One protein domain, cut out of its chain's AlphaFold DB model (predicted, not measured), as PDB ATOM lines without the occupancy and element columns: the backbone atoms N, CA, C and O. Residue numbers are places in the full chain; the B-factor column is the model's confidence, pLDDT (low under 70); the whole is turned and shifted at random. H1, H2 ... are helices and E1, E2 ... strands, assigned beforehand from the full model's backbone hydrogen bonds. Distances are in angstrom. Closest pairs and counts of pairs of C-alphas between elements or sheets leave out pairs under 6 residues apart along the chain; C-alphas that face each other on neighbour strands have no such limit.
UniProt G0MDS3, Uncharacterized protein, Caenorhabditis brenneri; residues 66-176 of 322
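This is residues 66 to 176 of the 322 residues of an uncharacterized protein of Caenorhabditis brenneri (UniProt G0MDS3). A helical hairpin of H2 and H3 makes one end of a loose model, and the short strand E1 with the short helix H1 lies near the other end. Between H1 and the hairpin the chain makes a wide loop that holds E2, and residues 104 to 110 and 114 to 124 of it stick out. The printed part has 111 residues, with three named helices and two named strands in the order E1, H1, E2, H2, H3; under half of the residues are in named elements, and these are mostly helix. The whole is loose, with a radius of gyration of the C-alphas of 18.0 A and spans of 55 by 41 by 26 A.

E1 is residues 66 to 68, beginning at C-alpha 66 at (14.705, -20.985, -26.399). H1 is residues 76 to 83, and E2 is residues 110 to 113. H2, residues 129 to 148, is 28.5 A long. H3, residues 154 to 171, is 25.1 A long and ends at C-alpha 171 at (7.176, -25.134, -43.156).

The closest C-alphas of E1 and H1 are those of Leu 66 and Asn 82, 5.4 A apart. E1 and E2 are apart, and each pairs with no named strand. H1 is apart from H2 and from H3. E2 is apart from H2 too. H2 and H3 form a helical hairpin and touch, at a shallow tilt of 27 degrees, opposite ways; their closest C-alphas, of Leu 142 and Leu 160, are 6.1 A apart. In H1, H2 and H3 every O i to N i+4 pair is within hydrogen-bond range.

The C-alphas of Gly 108 and His 151, the two farthest apart, are 58.2 A apart. The printed part has no cut. The links from H1 to E2, 26 residues, and from E2 to H2, 15 residues, are long; that from H2 to H3 is tight. The mean pLDDT of the printed part is 73.1, and 37 residues are under 70, among them residues 114 to 131 and 170 to 176.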
ATOM      1  N   LEU A  66      14.834 -22.347 -25.910       88.06
ATOM      2  CA  LEU A  66      14.705 -20.985 -26.399       88.06
ATOM      3  C   LEU A  66      15.326 -20.856 -27.783       88.06
ATOM      4  O   LEU A  66      16.353 -21.467 -28.074       88.06
ATOM      5  N   ARG A  67      14.745 -19.984 -28.605       87.38
ATOM      6  CA  ARG A  67      15.282 -19.615 -29.923       87.38
ATOM      7  C   ARG A  67      15.790 -18.180 -29.908       87.38
ATOM      8  O   ARG A  67      15.006 -17.266 -29.644       87.38
ATOM      9  N   HIS A  68      17.069 -17.974 -30.201       82.62
ATOM     10  CA  HIS A  68      17.677 -16.648 -30.314       82.62
ATOM     11  C   HIS A  68      17.907 -16.255 -31.781       82.62
ATOM     12  O   HIS A  68      18.332 -17.075 -32.596       82.62
ATOM     13  N   TYR A  69      17.651 -14.984 -32.090       80.06
ATOM     14  CA  TYR A  69      17.751 -14.379 -33.419       80.06
ATOM     15  C   TYR A  69      18.508 -13.038 -33.306       80.06
ATOM     16  O   TYR A  69      18.254 -12.305 -32.352       80.06
ATOM     17  N   ASP A  70      19.410 -12.705 -34.243       69.19
ATOM     18  CA  ASP A  70      20.225 -11.462 -34.210       69.19
ATOM     19  C   ASP A  70      19.359 -10.212 -34.339       69.19
ATOM     20  O   ASP A  70      19.639  -9.164 -33.759       69.19
ATOM     21  N   THR A  71      18.286 -10.314 -35.118       65.38
ATOM     22  CA  THR A  71      17.237  -9.301 -35.137       65.38
ATOM     23  C   THR A  71      16.190  -9.677 -34.101       65.38
ATOM     24  O   THR A  71      15.949 -10.860 -33.852       65.38
ATOM     25  N   LYS A  72      15.533  -8.679 -33.485       62.03
ATOM     26  CA  LYS A  72      14.347  -8.952 -32.660       62.03
ATOM     27  C   LYS A  72      13.398  -9.800 -33.501       62.03
ATOM     28  O   LYS A  72      12.874  -9.302 -34.495       62.03
ATOM     29  N   SER A  73      13.221 -11.064 -33.114       61.84
ATOM     30  CA  SER A  73      12.322 -11.974 -33.818       61.84
ATOM     31  C   SER A  73      10.966 -11.291 -33.949       61.84
ATOM     32  O   SER A  73      10.396 -10.863 -32.948       61.84
ATOM     33  N   THR A  74      10.468 -11.136 -35.171       62.47
ATOM     34  CA  THR A  74       9.137 -10.570 -35.435       62.47
ATOM     35  C   THR A  74       8.041 -11.631 -35.326       62.47
ATOM     36  O   THR A  74       6.855 -11.302 -35.354       62.47
ATOM     37  N   ASN A  75       8.418 -12.905 -35.153       73.81
ATOM     38  CA  ASN A  75       7.480 -14.005 -35.018       73.81
ATOM     39  C   ASN A  75       6.890 -14.024 -33.597       73.81
ATOM     40  O   ASN A  75       7.549 -14.399 -32.623       73.81
ATOM     41  N   GLN A  76       5.618 -13.635 -33.480       74.44
ATOM     42  CA  GLN A  76       4.912 -13.567 -32.198       74.44
ATOM     43  C   GLN A  76       4.882 -14.910 -31.459       74.44
ATOM     44  O   GLN A  76       4.975 -14.918 -30.233       74.44
ATOM     45  N   ARG A  77       4.827 -16.035 -32.182       74.69
ATOM     46  CA  ARG A  77       4.836 -17.376 -31.584       74.69
ATOM     47  C   ARG A  77       6.151 -17.646 -30.863       74.69
ATOM     48  O   ARG A  77       6.140 -18.037 -29.705       74.69
ATOM     49  N   VAL A  78       7.276 -17.335 -31.507       78.69
ATOM     50  CA  VAL A  78       8.610 -17.460 -30.899       78.69
ATOM     51  C   VAL A  78       8.725 -16.592 -29.647       78.69
ATOM     52  O   VAL A  78       9.221 -17.061 -28.625       78.69
ATOM     53  N   ILE A  79       8.252 -15.341 -29.709       80.94
ATOM     54  CA  ILE A  79       8.268 -14.434 -28.553       80.94
ATOM     55  C   ILE A  79       7.457 -15.030 -27.395       80.94
ATOM     56  O   ILE A  79       7.928 -15.017 -26.258       80.94
ATOM     57  N   MET A  80       6.251 -15.534 -27.666       80.62
ATOM     58  CA  MET A  80       5.381 -16.143 -26.655       80.62
ATOM     59  C   MET A  80       6.001 -17.411 -26.063       80.62
ATOM     60  O   MET A  80       6.062 -17.542 -24.842       80.62
ATOM     61  N   ASP A  81       6.523 -18.295 -26.911       84.50
ATOM     62  CA  ASP A  81       7.168 -19.534 -26.488       84.50
ATOM     63  C   ASP A  81       8.375 -19.228 -25.593       84.50
ATOM     64  O   ASP A  81       8.434 -19.728 -24.470       84.50
ATOM     65  N   ASN A  82       9.282 -18.342 -26.023       87.69
ATOM     66  CA  ASN A  82      10.444 -17.939 -25.227       87.69
ATOM     67  C   ASN A  82      10.031 -17.278 -23.900       87.69
ATOM     68  O   ASN A  82      10.589 -17.617 -22.863       87.69
ATOM     69  N   ARG A  83       9.018 -16.392 -23.899       86.44
ATOM     70  CA  ARG A  83       8.464 -15.792 -22.662       86.44
ATOM     71  C   ARG A  83       7.870 -16.824 -21.708       86.44
ATOM     72  O   ARG A  83       7.795 -16.567 -20.514       86.44
ATOM     73  N   SER A  84       7.428 -17.965 -22.227       85.31
ATOM     74  CA  SER A  84       6.913 -19.072 -21.424       85.31
ATOM     75  C   SER A  84       8.002 -20.061 -20.982       85.31
ATOM     76  O   SER A  84       7.670 -21.087 -20.392       85.31
ATOM     77  N   GLY A  85       9.281 -19.794 -21.271       87.81
ATOM     78  CA  GLY A  85      10.407 -20.678 -20.950       87.81
ATOM     79  C   GLY A  85      10.804 -21.651 -22.065       87.81
ATOM     80  O   GLY A  85      11.466 -22.646 -21.794       87.81
ATOM     81  N   GLY A  86      10.393 -21.391 -23.308       88.75
ATOM     82  CA  GLY A  86      10.785 -22.157 -24.495       88.75
ATOM     83  C   GLY A  86       9.835 -23.291 -24.877       88.75
ATOM     84  O   GLY A  86       8.834 -23.562 -24.202       88.75
ATOM     85  N   VAL A  87      10.159 -23.943 -25.998       85.88
ATOM     86  CA  VAL A  87       9.420 -25.105 -26.522       85.88
ATOM     87  C   VAL A  87       9.921 -26.409 -25.891       85.88
ATOM     88  O   VAL A  87      11.116 -26.530 -25.646       85.88
ATOM     89  N   PRO A  88       9.055 -27.399 -25.618       84.44
ATOM     90  CA  PRO A  88       9.418 -28.607 -24.871       84.44
ATOM     91  C   PRO A  88      10.045 -29.696 -25.765       84.44
ATOM     92  O   PRO A  88       9.675 -30.863 -25.661       84.44
ATOM     93  N   TYR A  89      10.919 -29.309 -26.693       82.62
ATOM     94  CA  TYR A  89      11.613 -30.205 -27.621       82.62
ATOM     95  C   TYR A  89      12.897 -29.554 -28.151       82.62
ATOM     96  O   TYR A  89      13.015 -28.322 -28.185       82.62
ATOM     97  N   ASP A  90      13.882 -30.373 -28.518       83.12
ATOM     98  CA  ASP A  90      15.102 -29.888 -29.158       83.12
ATOM     99  C   ASP A  90      14.799 -29.488 -30.610       83.12
ATOM    100  O   ASP A  90      13.855 -29.979 -31.238       83.12
ATOM    101  N   LEU A  91      15.584 -28.545 -31.123       82.19
ATOM    102  CA  LEU A  91      15.416 -28.000 -32.463       82.19
ATOM    103  C   LEU A  91      16.653 -28.295 -33.308       82.19
ATOM    104  O   LEU A  91      17.777 -28.153 -32.824       82.19
ATOM    105  N   ASP A  92      16.439 -28.631 -34.574       77.50
ATOM    106  CA  ASP A  92      17.502 -28.724 -35.564       77.50
ATOM    107  C   ASP A  92      18.036 -27.329 -35.955       77.50
ATOM    108  O   ASP A  92      17.532 -26.281 -35.535       77.50
ATOM    109  N   HIS A  93      19.060 -27.306 -36.809       75.50
ATOM    110  CA  HIS A  93      19.653 -26.065 -37.324       75.50
ATOM    111  C   HIS A  93      18.665 -25.176 -38.101       75.50
ATOM    112  O   HIS A  93      18.933 -23.990 -38.281       75.50
ATOM    113  N   ASN A  94      17.529 -25.721 -38.548       73.62
ATOM    114  CA  ASN A  94      16.465 -24.987 -39.230       73.62
ATOM    115  C   ASN A  94      15.385 -24.472 -38.264       73.62
ATOM    116  O   ASN A  94      14.470 -23.772 -38.691       73.62
ATOM    117  N   GLY A  95      15.474 -24.791 -36.968       75.69
ATOM    118  CA  GLY A  95      14.458 -24.437 -35.979       75.69
ATOM    119  C   GLY A  95      13.228 -25.347 -36.001       75.69
ATOM    120  O   GLY A  95      12.175 -24.938 -35.504       75.69
ATOM    121  N   LEU A  96      13.348 -26.548 -36.572       76.56
ATOM    122  CA  LEU A  96      12.323 -27.591 -36.584       76.56
ATOM    123  C   LEU A  96      12.553 -28.575 -35.434       76.56
ATOM    124  O   LEU A  96      13.687 -28.810 -35.042       76.56
ATOM    125  N   GLU A  97      11.486 -29.165 -34.902       77.31
ATOM    126  CA  GLU A  97      11.564 -30.195 -33.860       77.31
ATOM    127  C   GLU A  97      12.326 -31.421 -34.373       77.31
ATOM    128  O   GLU A  97      11.945 -32.050 -35.369       77.31
ATOM    129  N   GLU A  98      13.405 -31.752 -33.669       73.38
ATOM    130  CA  GLU A  98      14.203 -32.947 -33.902       73.38
ATOM    131  C   GLU A  98      13.489 -34.142 -33.245       73.38
ATOM    132  O   GLU A  98      13.483 -34.295 -32.026       73.38
ATOM    133  N   GLU A  99      12.824 -34.983 -34.042       61.72
ATOM    134  CA  GLU A  99      12.233 -36.236 -33.551       61.72
ATOM    135  C   GLU A  99      13.331 -37.294 -33.397       61.72
ATOM    136  O   GLU A  99      13.545 -38.092 -34.310       61.72
ATOM    137  N   SER A 100      14.068 -37.299 -32.286       53.00
ATOM    138  CA  SER A 100      15.094 -38.337 -32.090       53.00
ATOM    139  C   SER A 100      15.225 -38.896 -30.678       53.00
ATOM    140  O   SER A 100      16.145 -39.663 -30.435       53.00
ATOM    141  N   PHE A 101      14.356 -38.543 -29.727       55.25
ATOM    142  CA  PHE A 101      14.676 -38.791 -28.311       55.25
ATOM    143  C   PHE A 101      13.871 -39.890 -27.632       55.25
ATOM    144  O   PHE A 101      14.243 -40.298 -26.534       55.25
ATOM    145  N   ASP A 102      12.806 -40.388 -28.256       55.09
ATOM    146  CA  ASP A 102      12.055 -41.522 -27.707       55.09
ATOM    147  C   ASP A 102      12.872 -42.828 -27.742       55.09
ATOM    148  O   ASP A 102      12.595 -43.735 -26.959       55.09
ATOM    149  N   ASP A 103      13.916 -42.905 -28.573       59.06
ATOM    150  CA  ASP A 103      14.716 -44.124 -28.752       59.06
ATOM    151  C   ASP A 103      15.996 -44.159 -27.885       59.06
ATOM    152  O   ASP A 103      16.519 -45.237 -27.596       59.06
ATOM    153  N   ASP A 104      16.469 -43.008 -27.389       75.94
ATOM    154  CA  ASP A 104      17.686 -42.892 -26.564       75.94
ATOM    155  C   ASP A 104      17.402 -43.190 -25.080       75.94
ATOM    156  O   ASP A 104      17.555 -42.335 -24.203       75.94
ATOM    157  N   LEU A 105      16.919 -44.393 -24.766       84.88
ATOM    158  CA  LEU A 105      16.600 -44.786 -23.390       84.88
ATOM    159  C   LEU A 105      17.855 -45.138 -22.583       84.88
ATOM    160  O   LEU A 105      18.707 -45.919 -23.005       84.88
ATOM    161  N   THR A 106      17.929 -44.610 -21.363       88.75
ATOM    162  CA  THR A 106      18.968 -44.932 -20.378       88.75
ATOM    163  C   THR A 106      18.373 -45.707 -19.196       88.75
ATOM    164  O   THR A 106      17.171 -45.598 -18.934       88.75
ATOM    165  N   PRO A 107      19.173 -46.474 -18.429       89.69
ATOM    166  CA  PRO A 107      18.670 -47.185 -17.254       89.69
ATOM    167  C   PRO A 107      17.894 -46.270 -16.294       89.69
ATOM    168  O   PRO A 107      18.345 -45.174 -15.950       89.69
ATOM    169  N   GLY A 108      16.714 -46.729 -15.871       87.88
ATOM    170  CA  GLY A 108      15.771 -45.970 -15.041       87.88
ATOM    171  C   GLY A 108      14.738 -45.148 -15.819       87.88
ATOM    172  O   GLY A 108      13.778 -44.687 -15.209       87.88
ATOM    173  N   ASP A 109      14.882 -44.977 -17.135       90.75
ATOM    174  CA  ASP A 109      13.876 -44.284 -17.946       90.75
ATOM    175  C   ASP A 109      12.616 -45.138 -18.128       90.75
ATOM    176  O   ASP A 109      12.683 -46.360 -18.260       90.75
ATOM    177  N   ILE A 110      11.457 -44.479 -18.152       89.25
ATOM    178  CA  ILE A 110      10.157 -45.114 -18.381       89.25
ATOM    179  C   ILE A 110       9.554 -44.516 -19.635       89.25
ATOM    180  O   ILE A 110       9.205 -43.337 -19.659       89.25
ATOM    181  N   GLN A 111       9.379 -45.345 -20.652       86.81
ATOM    182  CA  GLN A 111       8.728 -44.934 -21.881       86.81
ATOM    183  C   GLN A 111       7.251 -45.334 -21.867       86.81
ATOM    184  O   GLN A 111       6.912 -46.510 -21.722       86.81
ATOM    185  N   ILE A 112       6.372 -44.349 -22.029       83.62
ATOM    186  CA  ILE A 112       4.930 -44.529 -22.177       83.62
ATOM    187  C   ILE A 112       4.579 -44.116 -23.603       83.62
ATOM    188  O   ILE A 112       4.538 -42.932 -23.925       83.62
ATOM    189  N   ASN A 113       4.332 -45.118 -24.447       71.75
ATOM    190  CA  ASN A 113       3.999 -44.941 -25.856       71.75
ATOM    191  C   ASN A 113       2.568 -45.417 -26.113       71.75
ATOM    192  O   ASN A 113       2.337 -46.590 -26.436       71.75
ATOM    193  N   ALA A 114       1.582 -44.528 -26.024       57.09
ATOM    194  CA  ALA A 114       0.353 -44.774 -26.761       57.09
ATOM    195  C   ALA A 114       0.659 -44.743 -28.283       57.09
ATOM    196  O   ALA A 114       1.663 -44.183 -28.728       57.09
ATOM    197  N   PRO A 115      -0.130 -45.410 -29.134       45.06
ATOM    198  CA  PRO A 115      -0.061 -45.242 -30.572       45.06
ATOM    199  C   PRO A 115      -0.661 -43.876 -30.855       45.06
ATOM    200  O   PRO A 115      -1.785 -43.605 -30.434       45.06
ATOM    201  N   LEU A 116       0.095 -43.019 -31.543       47.03
ATOM    202  CA  LEU A 116      -0.405 -41.733 -32.012       47.03
ATOM    203  C   LEU A 116      -1.606 -42.029 -32.916       47.03
ATOM    204  O   LEU A 116      -1.437 -42.398 -34.074       47.03
ATOM    205  N   TYR A 117      -2.819 -41.942 -32.378       33.09
ATOM    206  CA  TYR A 117      -4.035 -42.147 -33.152       33.09
ATOM    207  C   TYR A 117      -5.040 -41.058 -32.813       33.09
ATOM    208  O   TYR A 117      -5.977 -41.251 -32.050       33.09
ATOM    209  N   THR A 118      -4.830 -39.872 -33.376       31.11
ATOM    210  CA  THR A 118      -5.636 -39.409 -34.518       31.11
ATOM    211  C   THR A 118      -5.091 -38.068 -35.028       31.11
ATOM    212  O   THR A 118      -4.864 -37.152 -34.235       31.11
ATOM    213  N   PRO A 119      -4.899 -37.906 -36.350       34.56
ATOM    214  CA  PRO A 119      -4.826 -36.585 -36.958       34.56
ATOM    215  C   PRO A 119      -6.153 -35.872 -36.670       34.56
ATOM    216  O   PRO A 119      -7.207 -36.388 -37.032       34.56
ATOM    217  N   GLY A 120      -6.121 -34.716 -36.005       34.84
ATOM    218  CA  GLY A 120      -7.288 -33.827 -35.960       34.84
ATOM    219  C   GLY A 120      -7.672 -33.215 -34.615       34.84
ATOM    220  O   GLY A 120      -8.478 -32.291 -34.621       34.84
ATOM    221  N   VAL A 121      -7.104 -33.630 -33.477       29.97
ATOM    222  CA  VAL A 121      -7.467 -33.023 -32.182       29.97
ATOM    223  C   VAL A 121      -6.264 -32.327 -31.561       29.97
ATOM    224  O   VAL A 121      -5.371 -32.958 -31.009       29.97
ATOM    225  N   GLY A 122      -6.230 -30.999 -31.691       35.94
ATOM    226  CA  GLY A 122      -5.498 -30.113 -30.780       35.94
ATOM    227  C   GLY A 122      -3.978 -30.268 -30.703       35.94
ATOM    228  O   GLY A 122      -3.378 -29.737 -29.771       35.94
ATOM    229  N   GLN A 123      -3.338 -30.943 -31.660       39.59
ATOM    230  CA  GLN A 123      -1.892 -30.861 -31.834       39.59
ATOM    231  C   GLN A 123      -1.583 -29.385 -32.107       39.59
ATOM    232  O   GLN A 123      -1.895 -28.870 -33.183       39.59
ATOM    233  N   HIS A 124      -0.988 -28.675 -31.143       40.88
ATOM    234  CA  HIS A 124      -0.159 -27.527 -31.495       40.88
ATOM    235  C   HIS A 124       0.678 -27.992 -32.677       40.88
ATOM    236  O   HIS A 124       1.397 -28.967 -32.505       40.88
ATOM    237  N   GLN A 125       0.500 -27.387 -33.859       46.50
ATOM    238  CA  GLN A 125       1.234 -27.727 -35.077       46.50
ATOM    239  C   GLN A 125       2.721 -27.780 -34.731       46.50
ATOM    240  O   GLN A 125       3.376 -26.739 -34.633       46.50
ATOM    241  N   ARG A 126       3.192 -28.983 -34.414       52.69
ATOM    242  CA  ARG A 126       4.557 -29.286 -34.045       52.69
ATOM    243  C   ARG A 126       5.285 -29.302 -35.369       52.69
ATOM    244  O   ARG A 126       4.947 -30.080 -36.260       52.69
ATOM    245  N   TRP A 127       6.200 -28.361 -35.547       55.12
ATOM    246  CA  TRP A 127       7.009 -28.266 -36.757       55.12
ATOM    247  C   TRP A 127       8.054 -29.375 -36.745       55.12
ATOM    248  O   TRP A 127       9.235 -29.107 -36.568       55.12
ATOM    249  N   ASN A 128       7.621 -30.625 -36.865       62.78
ATOM    250  CA  ASN A 128       8.508 -31.765 -36.728       62.78
ATOM    251  C   ASN A 128       9.081 -32.203 -38.083       62.78
ATOM    252  O   ASN A 128       8.425 -32.121 -39.131       62.78
ATOM    253  N   VAL A 129      10.348 -32.629 -38.067       62.66
ATOM    254  CA  VAL A 129      11.104 -33.002 -39.276       62.66
ATOM    255  C   VAL A 129      10.449 -34.177 -40.008       62.66
ATOM    256  O   VAL A 129      10.484 -34.241 -41.236       62.66
ATOM    257  N   ARG A 130       9.811 -35.102 -39.284       63.72
ATOM    258  CA  ARG A 130       9.191 -36.292 -39.875       63.72
ATOM    259  C   ARG A 130       7.925 -35.975 -40.660       63.72
ATOM    260  O   ARG A 130       7.765 -36.490 -41.761       63.72
ATOM    261  N   SER A 131       7.042 -35.131 -40.137       68.19
ATOM    262  CA  SER A 131       5.839 -34.695 -40.859       68.19
ATOM    263  C   SER A 131       6.212 -33.819 -42.047       68.19
ATOM    264  O   SER A 131       5.612 -33.971 -43.107       68.19
ATOM    265  N   ARG A 132       7.267 -32.999 -41.918       71.94
ATOM    266  CA  ARG A 132       7.850 -32.277 -43.053       71.94
ATOM    267  C   ARG A 132       8.303 -33.242 -44.150       71.94
ATOM    268  O   ARG A 132       7.844 -33.112 -45.277       71.94
ATOM    269  N   LYS A 133       9.147 -34.231 -43.823       74.94
ATOM    270  CA  LYS A 133       9.634 -35.234 -44.789       74.94
ATOM    271  C   LYS A 133       8.499 -36.036 -45.422       74.94
ATOM    272  O   LYS A 133       8.515 -36.223 -46.628       74.94
ATOM    273  N   ARG A 134       7.498 -36.455 -44.640       79.31
ATOM    274  CA  ARG A 134       6.308 -37.152 -45.161       79.31
ATOM    275  C   ARG A 134       5.542 -36.300 -46.164       79.31
ATOM    276  O   ARG A 134       5.122 -36.819 -47.187       79.31
ATOM    277  N   LEU A 135       5.367 -35.009 -45.885       79.44
ATOM    278  CA  LEU A 135       4.731 -34.090 -46.827       79.44
ATOM    279  C   LEU A 135       5.606 -33.863 -48.067       79.44
ATOM    280  O   LEU A 135       5.072 -33.852 -49.167       79.44
ATOM    281  N   GLU A 136       6.931 -33.745 -47.926       83.75
ATOM    282  CA  GLU A 136       7.864 -33.658 -49.065       83.75
ATOM    283  C   GLU A 136       7.846 -34.928 -49.934       83.75
ATOM    284  O   GLU A 136       7.922 -34.848 -51.157       83.75
ATOM    285  N   GLU A 137       7.766 -36.111 -49.325       85.00
ATOM    286  CA  GLU A 137       7.593 -37.396 -50.015       85.00
ATOM    287  C   GLU A 137       6.236 -37.464 -50.718       85.00
ATOM    288  O   GLU A 137       6.203 -37.722 -51.915       85.00
ATOM    289  N   HIS A 138       5.145 -37.110 -50.029       84.69
ATOM    290  CA  HIS A 138       3.797 -37.083 -50.611       84.69
ATOM    291  C   HIS A 138       3.702 -36.131 -51.808       84.69
ATOM    292  O   HIS A 138       3.160 -36.492 -52.848       84.69
ATOM    293  N   ILE A 139       4.287 -34.932 -51.700       88.19
ATOM    294  CA  ILE A 139       4.370 -33.973 -52.811       88.19
ATOM    295  C   ILE A 139       5.129 -34.587 -53.992       88.19
ATOM    296  O   ILE A 139       4.640 -34.517 -55.118       88.19
ATOM    297  N   ARG A 140       6.292 -35.211 -53.749       89.19
ATOM    298  CA  ARG A 140       7.095 -35.854 -54.806       89.19
ATOM    299  C   ARG A 140       6.356 -37.005 -55.482       89.19
ATOM    300  O   ARG A 140       6.435 -37.137 -56.702       89.19
ATOM    301  N   ASP A 141       5.633 -37.816 -54.717       88.44
ATOM    302  CA  ASP A 141       4.861 -38.940 -55.244       88.44
ATOM    303  C   ASP A 141       3.684 -38.454 -56.101       88.44
ATOM    304  O   ASP A 141       3.484 -38.955 -57.210       88.44
ATOM    305  N   LEU A 142       2.952 -37.429 -55.647       86.44
ATOM    306  CA  LEU A 142       1.883 -36.792 -56.424       86.44
ATOM    307  C   LEU A 142       2.416 -36.159 -57.719       86.44
ATOM    308  O   LEU A 142       1.836 -36.360 -58.785       86.44
ATOM    309  N   GLU A 143       3.545 -35.446 -57.659       88.69
ATOM    310  CA  GLU A 143       4.217 -34.900 -58.847       88.69
ATOM    311  C   GLU A 143       4.609 -36.009 -59.835       88.69
ATOM    312  O   GLU A 143       4.344 -35.900 -61.034       88.69
ATOM    313  N   ALA A 144       5.215 -37.094 -59.344       87.00
ATOM    314  CA  ALA A 144       5.637 -38.217 -60.173       87.00
ATOM    315  C   ALA A 144       4.449 -38.949 -60.814       87.00
ATOM    316  O   ALA A 144       4.539 -39.362 -61.972       87.00
ATOM    317  N   ASN A 145       3.336 -39.100 -60.094       86.12
ATOM    318  CA  ASN A 145       2.119 -39.719 -60.614       86.12
ATOM    319  C   ASN A 145       1.473 -38.859 -61.707       86.12
ATOM    320  O   ASN A 145       1.169 -39.381 -62.781       86.12
ATOM    321  N   LEU A 146       1.376 -37.545 -61.493       84.31
ATOM    322  CA  LEU A 146       0.854 -36.602 -62.486       84.31
ATOM    323  C   LEU A 146       1.718 -36.532 -63.756       84.31
ATOM    324  O   LEU A 146       1.186 -36.294 -64.835       84.31
ATOM    325  N   LEU A 147       3.034 -36.755 -63.651       84.19
ATOM    326  CA  LEU A 147       3.942 -36.833 -64.806       84.19
ATOM    327  C   LEU A 147       3.804 -38.139 -65.606       84.19
ATOM    328  O   LEU A 147       4.133 -38.163 -66.790       84.19
ATOM    329  N   ARG A 148       3.367 -39.235 -64.969       82.31
ATOM    330  CA  ARG A 148       3.190 -40.553 -65.609       82.31
ATOM    331  C   ARG A 148       1.851 -40.698 -66.326       82.31
ATOM    332  O   ARG A 148       1.707 -41.598 -67.149       82.31
ATOM    333  N   GLN A 149       0.869 -39.869 -65.987       76.06
ATOM    334  CA  GLN A 149      -0.461 -39.913 -66.583       76.06
ATOM    335  C   GLN A 149      -0.505 -39.074 -67.865       76.06
ATOM    336  O   GLN A 149      -0.151 -37.898 -67.865       76.06
ATOM    337  N   ASP A 150      -1.005 -39.664 -68.954       66.44
ATOM    338  CA  ASP A 150      -1.184 -38.976 -70.244       66.44
ATOM    339  C   ASP A 150      -2.207 -37.826 -70.161       66.44
ATOM    340  O   ASP A 150      -2.235 -36.942 -71.016       66.44
ATOM    341  N   HIS A 151      -3.110 -37.851 -69.174       71.62
ATOM    342  CA  HIS A 151      -4.159 -36.851 -68.954       71.62
ATOM    343  C   HIS A 151      -4.142 -36.429 -67.479       71.62
ATOM    344  O   HIS A 151      -4.158 -37.282 -66.596       71.62
ATOM    345  N   ARG A 152      -4.133 -35.117 -67.199       69.31
ATOM    346  CA  ARG A 152      -4.132 -34.580 -65.825       69.31
ATOM    347  C   ARG A 152      -5.402 -34.983 -65.073       69.31
ATOM    348  O   ARG A 152      -6.486 -34.532 -65.441       69.31
ATOM    349  N   ASN A 153      -5.258 -35.748 -63.991       81.69
ATOM    350  CA  ASN A 153      -6.332 -36.020 -63.040       81.69
ATOM    351  C   ASN A 153      -6.601 -34.770 -62.165       81.69
ATOM    352  O   ASN A 153      -5.727 -34.374 -61.390       81.69
ATOM    353  N   PRO A 154      -7.790 -34.136 -62.251       83.69
ATOM    354  CA  PRO A 154      -8.097 -32.929 -61.481       83.69
ATOM    355  C   PRO A 154      -8.068 -33.138 -59.962       83.69
ATOM    356  O   PRO A 154      -7.703 -32.215 -59.241       83.69
ATOM    357  N   LEU A 155      -8.413 -34.341 -59.483       83.25
ATOM    358  CA  LEU A 155      -8.433 -34.659 -58.051       83.25
ATOM    359  C   LEU A 155      -7.016 -34.744 -57.473       83.25
ATOM    360  O   LEU A 155      -6.748 -34.172 -56.423       83.25
ATOM    361  N   GLU A 156      -6.090 -35.392 -58.183       82.94
ATOM    362  CA  GLU A 156      -4.678 -35.456 -57.776       82.94
ATOM    363  C   GLU A 156      -3.996 -34.086 -57.874       82.94
ATOM    364  O   GLU A 156      -3.138 -33.759 -57.056       82.94
ATOM    365  N   GLN A 157      -4.392 -33.252 -58.842       85.69
ATOM    366  CA  GLN A 157      -3.905 -31.876 -58.936       85.69
ATOM    367  C   GLN A 157      -4.389 -31.024 -57.752       85.69
ATOM    368  O   GLN A 157      -3.602 -30.271 -57.182       85.69
ATOM    369  N   GLU A 158      -5.655 -31.155 -57.350       89.38
ATOM    370  CA  GLU A 158      -6.197 -30.484 -56.164       89.38
ATOM    371  C   GLU A 158      -5.538 -30.992 -54.869       89.38
ATOM    372  O   GLU A 158      -5.213 -30.200 -53.976       89.38
ATOM    373  N   GLU A 159      -5.267 -32.295 -54.773       87.00
ATOM    374  CA  GLU A 159      -4.519 -32.883 -53.662       87.00
ATOM    375  C   GLU A 159      -3.080 -32.346 -53.602       87.00
ATOM    376  O   GLU A 159      -2.615 -31.937 -52.535       87.00
ATOM    377  N   LEU A 160      -2.386 -32.251 -54.739       87.06
ATOM    378  CA  LEU A 160      -1.053 -31.654 -54.815       87.06
ATOM    379  C   LEU A 160      -1.079 -30.178 -54.399       87.06
ATOM    380  O   LEU A 160      -0.261 -29.753 -53.580       87.06
ATOM    381  N   ASP A 161      -2.020 -29.393 -54.922       88.12
ATOM    382  CA  ASP A 161      -2.130 -27.964 -54.627       88.12
ATOM    383  C   ASP A 161      -2.458 -27.718 -53.147       88.12
ATOM    384  O   ASP A 161      -1.868 -26.840 -52.510       88.12
ATOM    385  N   SER A 162      -3.373 -28.498 -52.569       84.81
ATOM    386  CA  SER A 162      -3.714 -28.420 -51.145       84.81
ATOM    387  C   SER A 162      -2.557 -28.867 -50.245       84.81
ATOM    388  O   SER A 162      -2.252 -28.177 -49.268       84.81
ATOM    389  N   THR A 163      -1.842 -29.935 -50.608       82.94
ATOM    390  CA  THR A 163      -0.651 -30.405 -49.881       82.94
ATOM    391  C   THR A 163       0.475 -29.373 -49.931       82.94
ATOM    392  O   THR A 163       1.087 -29.093 -48.901       82.94
ATOM    393  N   ARG A 164       0.717 -28.732 -51.082       84.56
ATOM    394  CA  ARG A 164       1.683 -27.626 -51.212       84.56
ATOM    395  C   ARG A 164       1.303 -26.433 -50.347       84.56
ATOM    396  O   ARG A 164       2.146 -25.927 -49.618       84.56
ATOM    397  N   ARG A 165       0.031 -26.017 -50.351       83.62
ATOM    398  CA  ARG A 165      -0.443 -24.932 -49.471       83.62
ATOM    399  C   ARG A 165      -0.245 -25.274 -47.997       83.62
ATOM    400  O   ARG A 165       0.147 -24.405 -47.219       83.62
ATOM    401  N   LEU A 166      -0.503 -26.521 -47.598       79.50
ATOM    402  CA  LEU A 166      -0.241 -26.986 -46.237       79.50
ATOM    403  C   LEU A 166       1.260 -26.953 -45.925       79.50
ATOM    404  O   LEU A 166       1.652 -26.442 -44.877       79.50
ATOM    405  N   PHE A 167       2.096 -27.447 -46.839       79.19
ATOM    406  CA  PHE A 167       3.545 -27.443 -46.695       79.19
ATOM    407  C   PHE A 167       4.097 -26.021 -46.560       79.19
ATOM    408  O   PHE A 167       4.798 -25.729 -45.597       79.19
ATOM    409  N   ASP A 168       3.704 -25.107 -47.445       76.56
ATOM    410  CA  ASP A 168       4.146 -23.714 -47.429       76.56
ATOM    411  C   ASP A 168       3.616 -22.961 -46.201       76.56
ATOM    412  O   ASP A 168       4.348 -22.237 -45.533       76.56
ATOM    413  N   SER A 169       2.348 -23.141 -45.831       70.44
ATOM    414  CA  SER A 169       1.820 -22.487 -44.624       70.44
ATOM    415  C   SER A 169       2.481 -22.991 -43.337       70.44
ATOM    416  O   SER A 169       2.618 -22.218 -42.387       70.44
ATOM    417  N   THR A 170       2.928 -24.251 -43.308       65.00
ATOM    418  CA  THR A 170       3.458 -24.897 -42.098       65.00
ATOM    419  C   THR A 170       4.986 -24.843 -41.994       65.00
ATOM    420  O   THR A 170       5.497 -24.702 -40.886       65.00
ATOM    421  N   TYR A 171       5.718 -24.930 -43.112       69.19
ATOM    422  CA  TYR A 171       7.176 -25.134 -43.156       69.19
ATOM    423  C   TYR A 171       7.943 -24.104 -43.997       69.19
ATOM    424  O   TYR A 171       9.155 -24.254 -44.165       69.19
ATOM    425  N   ASN A 172       7.291 -23.060 -44.526       65.12
ATOM    426  CA  ASN A 172       7.984 -22.050 -45.329       65.12
ATOM    427  C   ASN A 172       9.093 -21.344 -44.510       65.12
ATOM    428  O   ASN A 172       8.791 -20.702 -43.494       65.12
ATOM    429  N   PRO A 173      10.363 -21.398 -44.963       55.06
ATOM    430  CA  PRO A 173      11.505 -20.775 -44.286       55.06
ATOM    431  C   PRO A 173      11.369 -19.261 -44.075       55.06
ATOM    432  O   PRO A 173      11.967 -18.704 -43.159       55.06
ATOM    433  N   HIS A 174      10.553 -18.570 -44.878       55.56
ATOM    434  CA  HIS A 174      10.266 -17.148 -44.674       55.56
ATOM    435  C   HIS A 174       9.437 -16.874 -43.405       55.56
ATOM    436  O   HIS A 174       9.479 -15.763 -42.880       55.56
ATOM    437  N   HIS A 175       8.717 -17.871 -42.879       58.62
ATOM    438  CA  HIS A 175       7.991 -17.795 -41.602       58.62
ATOM    439  C   HIS A 175       8.771 -18.414 -40.430       58.62
ATOM    440  O   HIS A 175       8.503 -18.089 -39.266       58.62
ATOM    441  N   ILE A 176       9.746 -19.276 -40.734       62.84
ATOM    442  CA  ILE A 176      10.602 -19.979 -39.777       62.84
ATOM    443  C   ILE A 176      12.050 -19.680 -40.148       62.84
ATOM    444  O   ILE A 176      12.726 -20.473 -40.799       62.84
TER     445      ILE A 176